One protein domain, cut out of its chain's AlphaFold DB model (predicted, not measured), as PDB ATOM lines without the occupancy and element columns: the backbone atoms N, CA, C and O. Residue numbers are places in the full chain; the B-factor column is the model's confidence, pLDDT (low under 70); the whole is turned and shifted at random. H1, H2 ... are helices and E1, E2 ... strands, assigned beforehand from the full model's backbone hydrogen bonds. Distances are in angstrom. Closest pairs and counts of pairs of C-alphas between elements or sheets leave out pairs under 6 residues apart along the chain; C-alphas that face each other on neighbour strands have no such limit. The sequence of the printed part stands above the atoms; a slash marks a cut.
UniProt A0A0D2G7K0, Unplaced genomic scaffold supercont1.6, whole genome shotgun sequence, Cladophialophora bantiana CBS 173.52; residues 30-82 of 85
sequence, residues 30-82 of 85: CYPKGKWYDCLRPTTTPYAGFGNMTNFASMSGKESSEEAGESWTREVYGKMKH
ATOM      1  N   CYS A  30     -69.685  -6.300 -66.053       83.06
ATOM      2  CA  CYS A  30     -70.787  -5.346 -66.118       83.06
ATOM      3  C   CYS A  30     -71.502  -5.448 -67.465       83.06
ATOM      4  O   CYS A  30     -70.867  -5.376 -68.517       83.06
ATOM      5  N   TYR A  31     -72.827  -5.585 -67.429       78.81
ATOM      6  CA  TYR A  31     -73.676  -5.648 -68.616       78.81
ATOM      7  C   TYR A  31     -74.446  -4.334 -68.785       78.81
ATOM      8  O   TYR A  31     -74.985  -3.810 -67.806       78.81
ATOM      9  N   PRO A  32     -74.540  -3.780 -70.007       86.75
ATOM     10  CA  PRO A  32     -75.338  -2.585 -70.243       86.75
ATOM     11  C   PRO A  32     -76.833  -2.880 -70.029       86.75
ATOM     12  O   PRO A  32     -77.392  -3.826 -70.588       86.75
ATOM     13  N   LYS A  33     -77.497  -2.041 -69.231       81.12
ATOM     14  CA  LYS A  33     -78.938  -2.070 -68.940       81.12
ATOM     15  C   LYS A  33     -79.526  -0.669 -69.120       81.12
ATOM     16  O   LYS A  33     -79.740   0.090 -68.174       81.12
ATOM     17  N   GLY A  34     -79.800  -0.312 -70.373       87.00
ATOM     18  CA  GLY A  34     -80.379   0.985 -70.721       87.00
ATOM     19  C   GLY A  34     -79.417   2.140 -70.426       87.00
ATOM     20  O   GLY A  34     -78.421   2.297 -71.123       87.00
ATOM     21  N   LYS A  35     -79.726   2.966 -69.416       88.50
ATOM     22  CA  LYS A  35     -78.886   4.104 -68.981       88.50
ATOM     23  C   LYS A  35     -77.878   3.745 -67.882       88.50
ATOM     24  O   LYS A  35     -77.127   4.614 -67.452       88.50
ATOM     25  N   TRP A  36     -77.868   2.493 -67.435       83.69
ATOM     26  CA  TRP A  36     -77.054   2.024 -66.316       83.69
ATOM     27  C   TRP A  36     -76.321   0.740 -66.689       83.69
ATOM     28  O   TRP A  36     -76.631   0.103 -67.696       83.69
ATOM     29  N   TYR A  37     -75.355   0.356 -65.862       85.69
ATOM     30  CA  TYR A  37     -74.679  -0.931 -65.957       85.69
ATOM     31  C   TYR A  37     -75.099  -1.801 -64.783       85.69
ATOM     32  O   TYR A  37     -75.132  -1.339 -63.643       85.69
ATOM     33  N   ASP A  38     -75.407  -3.057 -65.076       80.81
ATOM     34  CA  ASP A  38     -75.626  -4.081 -64.068       80.81
ATOM     35  C   ASP A  38     -74.322  -4.858 -63.895       80.81
ATOM     36  O   ASP A  38     -73.907  -5.618 -64.775       80.81
ATOM     37  N   CYS A  39     -73.617  -4.577 -62.803       80.06
ATOM     38  CA  CYS A  39     -72.355  -5.226 -62.489       80.06
ATOM     39  C   CYS A  39     -72.622  -6.468 -61.649       80.06
ATOM     40  O   CYS A  39     -72.890  -6.382 -60.448       80.06
ATOM     41  N   LEU A  40     -72.483  -7.633 -62.278       72.38
ATOM     42  CA  LEU A  40     -72.479  -8.892 -61.559       72.38
ATOM     43  C   LEU A  40     -71.167  -8.969 -60.788       72.38
ATOM     44  O   LEU A  40     -70.082  -9.034 -61.371       72.38
ATOM     45  N   ARG A  41     -71.266  -8.948 -59.459       65.94
ATOM     46  CA  ARG A  41     -70.163  -9.337 -58.588       65.94
ATOM     47  C   ARG A  41     -70.125 -10.862 -58.608       65.94
ATOM     48  O   ARG A  41     -71.035 -11.461 -58.034       65.94
ATOM     49  N   PRO A  42     -69.138 -11.507 -59.255       64.44
ATOM     50  CA  PRO A  42     -69.063 -12.955 -59.216       64.44
ATOM     51  C   PRO A  42     -68.834 -13.337 -57.757       64.44
ATOM     52  O   PRO A  42     -67.842 -12.932 -57.144       64.44
ATOM     53  N   THR A  43     -69.805 -14.022 -57.160       61.88
ATOM     54  CA  THR A  43     -69.680 -14.494 -55.788       61.88
ATOM     55  C   THR A  43     -68.944 -15.823 -55.851       61.88
ATOM     56  O   THR A  43     -69.362 -16.754 -56.532       61.88
ATOM     57  N   THR A  44     -67.808 -15.920 -55.165       62.78
ATOM     58  CA  THR A  44     -67.117 -17.206 -54.985       62.78
ATOM     59  C   THR A  44     -67.903 -18.132 -54.059       62.78
ATOM     60  O   THR A  44     -67.726 -19.344 -54.092       62.78
ATOM     61  N   THR A  45     -68.799 -17.560 -53.253       61.78
ATOM     62  CA  THR A  45     -69.743 -18.270 -52.398       61.78
ATOM     63  C   THR A  45     -71.100 -18.380 -53.098       61.78
ATOM     64  O   THR A  45     -71.708 -17.335 -53.375       61.78
ATOM     65  N   PRO A  46     -71.611 -19.589 -53.383       62.16
ATOM     66  CA  PRO A  46     -72.960 -19.750 -53.912       62.16
ATOM     67  C   PRO A  46     -73.998 -19.234 -52.905       62.16
ATOM     68  O   PRO A  46     -73.787 -19.284 -51.692       62.16
ATOM     69  N   TYR A  47     -75.118 -18.713 -53.408       63.34
ATOM     70  CA  TYR A  47     -76.217 -18.217 -52.579       63.34
ATOM     71  C   TYR A  47     -76.720 -19.319 -51.636       63.34
ATOM     72  O   TYR A  47     -77.269 -20.322 -52.081       63.34
ATOM     73  N   ALA A  48     -76.546 -19.122 -50.328       60.12
ATOM     74  CA  ALA A  48     -76.898 -20.094 -49.292       60.12
ATOM     75  C   ALA A  48     -78.328 -19.933 -48.733       60.12
ATOM     76  O   ALA A  48     -78.644 -20.501 -47.691       60.12
ATOM     77  N   GLY A  49     -79.188 -19.144 -49.385       69.00
ATOM     78  CA  GLY A  49     -80.559 -18.909 -48.926       69.00
ATOM     79  C   GLY A  49     -81.526 -20.064 -49.208       69.00
ATOM     80  O   GLY A  49     -81.161 -21.112 -49.748       69.00
ATOM     81  N   PHE A  50     -82.793 -19.862 -48.833       54.62
ATOM     82  CA  PHE A  50     -83.870 -20.838 -49.023       54.62
ATOM     83  C   PHE A  50     -84.009 -21.199 -50.516       54.62
ATOM     84  O   PHE A  50     -84.138 -20.307 -51.352       54.62
ATOM     85  N   GLY A  51     -83.936 -22.494 -50.848       62.81
ATOM     86  CA  GLY A  51     -83.948 -22.992 -52.233       62.81
ATOM     87  C   GLY A  51     -82.574 -23.273 -52.862       62.81
ATOM     88  O   GLY A  51     -82.517 -23.634 -54.033       62.81
ATOM     89  N   ASN A  52     -81.464 -23.147 -52.123       65.75
ATOM     90  CA  ASN A  52     -80.153 -23.566 -52.631       65.75
ATOM     91  C   ASN A  52     -80.128 -25.083 -52.927       65.75
ATOM     92  O   ASN A  52     -80.249 -25.901 -52.013       65.75
ATOM     93  N   MET A  53     -79.898 -25.449 -54.192       64.19
ATOM     94  CA  MET A  53     -79.754 -26.837 -54.656       64.19
ATOM     95  C   MET A  53     -78.627 -27.605 -53.955       64.19
ATOM     96  O   MET A  53     -78.710 -28.821 -53.852       64.19
ATOM     97  N   THR A  54     -77.610 -26.920 -53.427       64.38
ATOM     98  CA  THR A  54     -76.532 -27.544 -52.638       64.38
ATOM     99  C   THR A  54     -77.068 -28.089 -51.313       64.38
ATOM    100  O   THR A  54     -76.820 -29.242 -50.974       64.38
ATOM    101  N   ASN A  55     -77.879 -27.291 -50.603       63.09
ATOM    102  CA  ASN A  55     -78.558 -27.723 -49.376       63.09
ATOM    103  C   ASN A  55     -79.606 -28.807 -49.677       63.09
ATOM    104  O   ASN A  55     -79.820 -29.725 -48.884       63.09
ATOM    105  N   PHE A  56     -80.264 -28.705 -50.834       63.75
ATOM    106  CA  PHE A  56     -81.232 -29.697 -51.287       63.75
ATOM    107  C   PHE A  56     -80.567 -31.043 -51.619       63.75
ATOM    108  O   PHE A  56     -81.058 -32.086 -51.196       63.75
ATOM    109  N   ALA A  57     -79.420 -31.040 -52.303       62.12
ATOM    110  CA  ALA A  57     -78.635 -32.240 -52.591       62.12
ATOM    111  C   ALA A  57     -78.168 -32.921 -51.296       62.12
ATOM    112  O   ALA A  57     -78.426 -34.108 -51.101       62.12
ATOM    113  N   SER A  58     -77.621 -32.146 -50.349       64.06
ATOM    114  CA  SER A  58     -77.189 -32.687 -49.055       64.06
ATOM    115  C   SER A  58     -78.332 -33.284 -48.230       64.06
ATOM    116  O   SER A  58     -78.135 -34.300 -47.572       64.06
ATOM    117  N   MET A  59     -79.533 -32.689 -48.258       64.31
ATOM    118  CA  MET A  59     -80.685 -33.205 -47.498       64.31
ATOM    119  C   MET A  59     -81.432 -34.340 -48.205       64.31
ATOM    120  O   MET A  59     -82.030 -35.178 -47.538       64.31
ATOM    121  N   SER A  60     -81.400 -34.392 -49.538       62.91
ATOM    122  CA  SER A  60     -82.026 -35.469 -50.321       62.91
ATOM    123  C   SER A  60     -81.180 -36.744 -50.392       62.91
ATOM    124  O   SER A  60     -81.627 -37.732 -50.972       62.91
ATOM    125  N   GLY A  61     -79.977 -36.739 -49.801       63.38
ATOM    126  CA  GLY A  61     -79.052 -37.874 -49.823       63.38
ATOM    127  C   GLY A  61     -78.444 -38.133 -51.203       63.38
ATOM    128  O   GLY A  61     -78.046 -39.260 -51.485       63.38
ATOM    129  N   LYS A  62     -78.406 -37.114 -52.072       59.44
ATOM    130  CA  LYS A  62     -77.915 -37.227 -53.450       59.44
ATOM    131  C   LYS A  62     -76.574 -36.541 -53.611       59.44
ATOM    132  O   LYS A  62     -76.370 -35.433 -53.122       59.44
ATOM    133  N   GLU A  63     -75.675 -37.205 -54.327       59.19
ATOM    134  CA  GLU A  63     -74.275 -36.792 -54.453       59.19
ATOM    135  C   GLU A  63     -74.087 -35.559 -55.353       59.19
ATOM    136  O   GLU A  63     -73.058 -34.892 -55.267       59.19
ATOM    137  N   SER A  64     -75.086 -35.198 -56.172       67.75
ATOM    138  CA  SER A  64     -75.013 -34.029 -57.053       67.75
ATOM    139  C   SER A  64     -76.288 -33.180 -57.062       67.75
ATOM    140  O   SER A  64     -77.415 -33.663 -56.921       67.75
ATOM    141  N   SER A  65     -76.102 -31.873 -57.260       62.81
ATOM    142  CA  SER A  65     -77.190 -30.901 -57.383       62.81
ATOM    143  C   SER A  65     -78.066 -31.143 -58.611       62.81
ATOM    144  O   SER A  65     -79.275 -30.929 -58.546       62.81
ATOM    145  N   GLU A  66     -77.473 -31.599 -59.714       71.88
ATOM    146  CA  GLU A  66     -78.178 -31.895 -60.968       71.88
ATOM    147  C   GLU A  66     -79.145 -33.072 -60.783       71.88
ATOM    148  O   GLU A  66     -80.337 -32.949 -61.066       71.88
ATOM    149  N   GLU A  67     -78.685 -34.163 -60.169       70.75
ATOM    150  CA  GLU A  67     -79.510 -35.346 -59.907       70.75
ATOM    151  C   GLU A  67     -80.618 -35.093 -58.870       70.75
ATOM    152  O   GLU A  67     -81.734 -35.629 -58.957       70.75
ATOM    153  N   ALA A  68     -80.336 -34.239 -57.883       68.56
ATOM    154  CA  ALA A  68     -81.340 -33.796 -56.926       68.56
ATOM    155  C   ALA A  68     -82.448 -32.976 -57.615       68.56
ATOM    156  O   ALA A  68     -83.635 -33.221 -57.370       68.56
ATOM    157  N   GLY A  69     -82.076 -32.072 -58.528       70.69
ATOM    158  CA  GLY A  69     -83.013 -31.246 -59.293       70.69
ATOM    159  C   GLY A  69     -83.905 -32.049 -60.243       70.69
ATOM    160  O   GLY A  69     -85.129 -31.872 -60.247       70.69
ATOM    161  N   GLU A  70     -83.330 -32.974 -61.015       77.31
ATOM    162  CA  GLU A  70     -84.086 -33.786 -61.980       77.31
ATOM    163  C   GLU A  70     -85.131 -34.676 -61.304       77.31
ATOM    164  O   GLU A  70     -86.273 -34.796 -61.759       77.31
ATOM    165  N   SER A  71     -84.764 -35.286 -60.181       74.38
ATOM    166  CA  SER A  71     -85.674 -36.165 -59.457       74.38
ATOM    167  C   SER A  71     -86.811 -35.422 -58.779       74.38
ATOM    168  O   SER A  71     -87.934 -35.921 -58.796       74.38
ATOM    169  N   TRP A  72     -86.542 -34.257 -58.184       74.38
ATOM    170  CA  TRP A  72     -87.597 -33.441 -57.589       74.38
ATOM    171  C   TRP A  72     -88.581 -32.970 -58.663       74.38
ATOM    172  O   TRP A  72     -89.795 -33.081 -58.499       74.38
ATOM    173  N   THR A  73     -88.058 -32.552 -59.818       79.81
ATOM    174  CA  THR A  73     -88.878 -32.164 -60.972       79.81
ATOM    175  C   THR A  73     -89.787 -33.310 -61.423       79.81
ATOM    176  O   THR A  73     -90.976 -33.101 -61.668       79.81
ATOM    177  N   ARG A  74     -89.260 -34.542 -61.479       80.50
ATOM    178  CA  ARG A  74     -90.040 -35.738 -61.831       80.50
ATOM    179  C   ARG A  74     -91.135 -36.044 -60.807       80.50
ATOM    180  O   ARG A  74     -92.247 -36.386 -61.204       80.50
ATOM    181  N   GLU A  75     -90.841 -35.910 -59.517       79.56
ATOM    182  CA  GLU A  75     -91.802 -36.158 -58.435       79.56
ATOM    183  C   GLU A  75     -92.962 -35.153 -58.458       79.56
ATOM    184  O   GLU A  75     -94.129 -35.555 -58.469       79.56
ATOM    185  N   VAL A  76     -92.656 -33.855 -58.547       78.81
ATOM    186  CA  VAL A  76     -93.667 -32.789 -58.633       78.81
ATOM    187  C   VAL A  76     -94.542 -32.973 -59.869       78.81
ATOM    188  O   VAL A  76     -95.768 -32.889 -59.785       78.81
ATOM    189  N   TYR A  77     -93.930 -33.286 -61.013       78.69
ATOM    190  CA  TYR A  77     -94.666 -33.536 -62.248       78.69
ATOM    191  C   TYR A  77     -95.573 -34.771 -62.146       78.69
ATOM    192  O   TYR A  77     -96.711 -34.747 -62.621       78.69
ATOM    193  N   GLY A  78     -95.107 -35.832 -61.480       79.38
ATOM    194  CA  GLY A  78     -95.911 -37.016 -61.177       79.38
ATOM    195  C   GLY A  78     -97.127 -36.689 -60.307       79.38
ATOM    196  O   GLY A  78     -98.241 -37.090 -60.641       79.38
ATOM    197  N   LYS A  79     -96.940 -35.893 -59.246       74.94
ATOM    198  CA  LYS A  79     -98.021 -35.434 -58.354       74.94
ATOM    199  C   LYS A  79     -99.016 -34.498 -59.044       74.94
ATOM    200  O   LYS A  79    -100.203 -34.564 -58.748       74.94
ATOM    201  N   MET A  80     -98.562 -33.663 -59.981       74.38
ATOM    202  CA  MET A  80     -99.450 -32.807 -60.777       74.38
ATOM    203  C   MET A  80    -100.311 -33.600 -61.765       74.38
ATOM    204  O   MET A  80    -101.464 -33.244 -61.987       74.38
ATOM    205  N   LYS A  81     -99.763 -34.658 -62.376       74.19
ATOM    206  CA  LYS A  81    -100.494 -35.479 -63.354       74.19
ATOM    207  C   LYS A  81    -101.399 -36.532 -62.728       74.19
ATOM    208  O   LYS A  81    -102.426 -36.865 -63.311       74.19
ATOM    209  N   HIS A  82    -101.030 -37.036 -61.557       60.94
ATOM    210  CA  HIS A  82    -101.845 -37.946 -60.766       60.94
ATOM    211  C   HIS A  82    -102.042 -37.347 -59.375       60.94
ATOM    212  O   HIS A  82    -101.361 -37.765 -58.432       60.94
TER     213      HIS A  82
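This is residues 30 to 82 of the 85 residues of an uncharacterized protein of Cladophialophora bantiana CBS 173.52 (UniProt A0A0D2G7K0). A small two-stranded hairpin, E1 and E2, lies at one end of an elongated model, and a long bare link, residues 41 to 52, leads from it to two helices at the other end. There H1 and the first residues of the longer H2 meet at a corner, and the far part of H2, residues 73 to 81, sticks out with His 82. The printed part has 53 residues, with two named strands followed by two named helices in the order E1, E2, H1, H2; the sheet, E1 - E2, is antiparallel, and the class is mixed, helices and strands. The whole is extended, with a radius of gyration of the C-alphas of 16.6 A and spans of 48 by 27 by 16 A.

E1, residues 30 to 33, and E2, residues 36 to 40, form a hairpin with a tight link of 2 residues. They are antiparallel, with 143 degrees between their directions. The C-alphas of Cys 30 and Cys 39 face each other at 4.0 A. N 31 and O 38, at 2.9 A, and N 33 and O 36, at 2.8 A, are within hydrogen-bond range. A long link of 12 residues leads from E2 to H1, residues 53 to 60. A tight link of 4 residues joins H1 to H2, residues 65 to 81. H1 and H2 touch, H2 with residues 65 to 69 alone; their closest C-alphas, those of Ala 57 and Ser 65, are 5.2 A apart. Their lines are about perpendicular, but only just, at 72 degrees. E1 is apart from H1 and from H2, and E2 is apart from H2. In H1 and H2 every O i to N i+4 pair is within hydrogen-bond range.

E1 begins at C-alpha 30, (-70.787, -5.346, -66.118), and is 9.2 A long from first to last C-alpha. E2 is 12.8 A long and ends at C-alpha 40, (-72.479, -8.892, -61.559). H1, from Met 53 to Ser 60, is 9.9 A long. H2, from Ser 65 to Lys 81, is 24.5 A long and ends at C-alpha 81, (-100.494, -35.479, -63.354).

The two C-alphas farthest apart, those of Lys 35 and His 82, are 48.6 A apart. Residues 32 to 37 stand free, and so do residues 73 to 82, of which 73 to 81 belong to H2. The printed part has no cut, and its one long link is E2 to H1. The mean pLDDT of the printed part is 70.8; 27 residues are under 70, namely residues 41 to 65, residue 68 and residue 82.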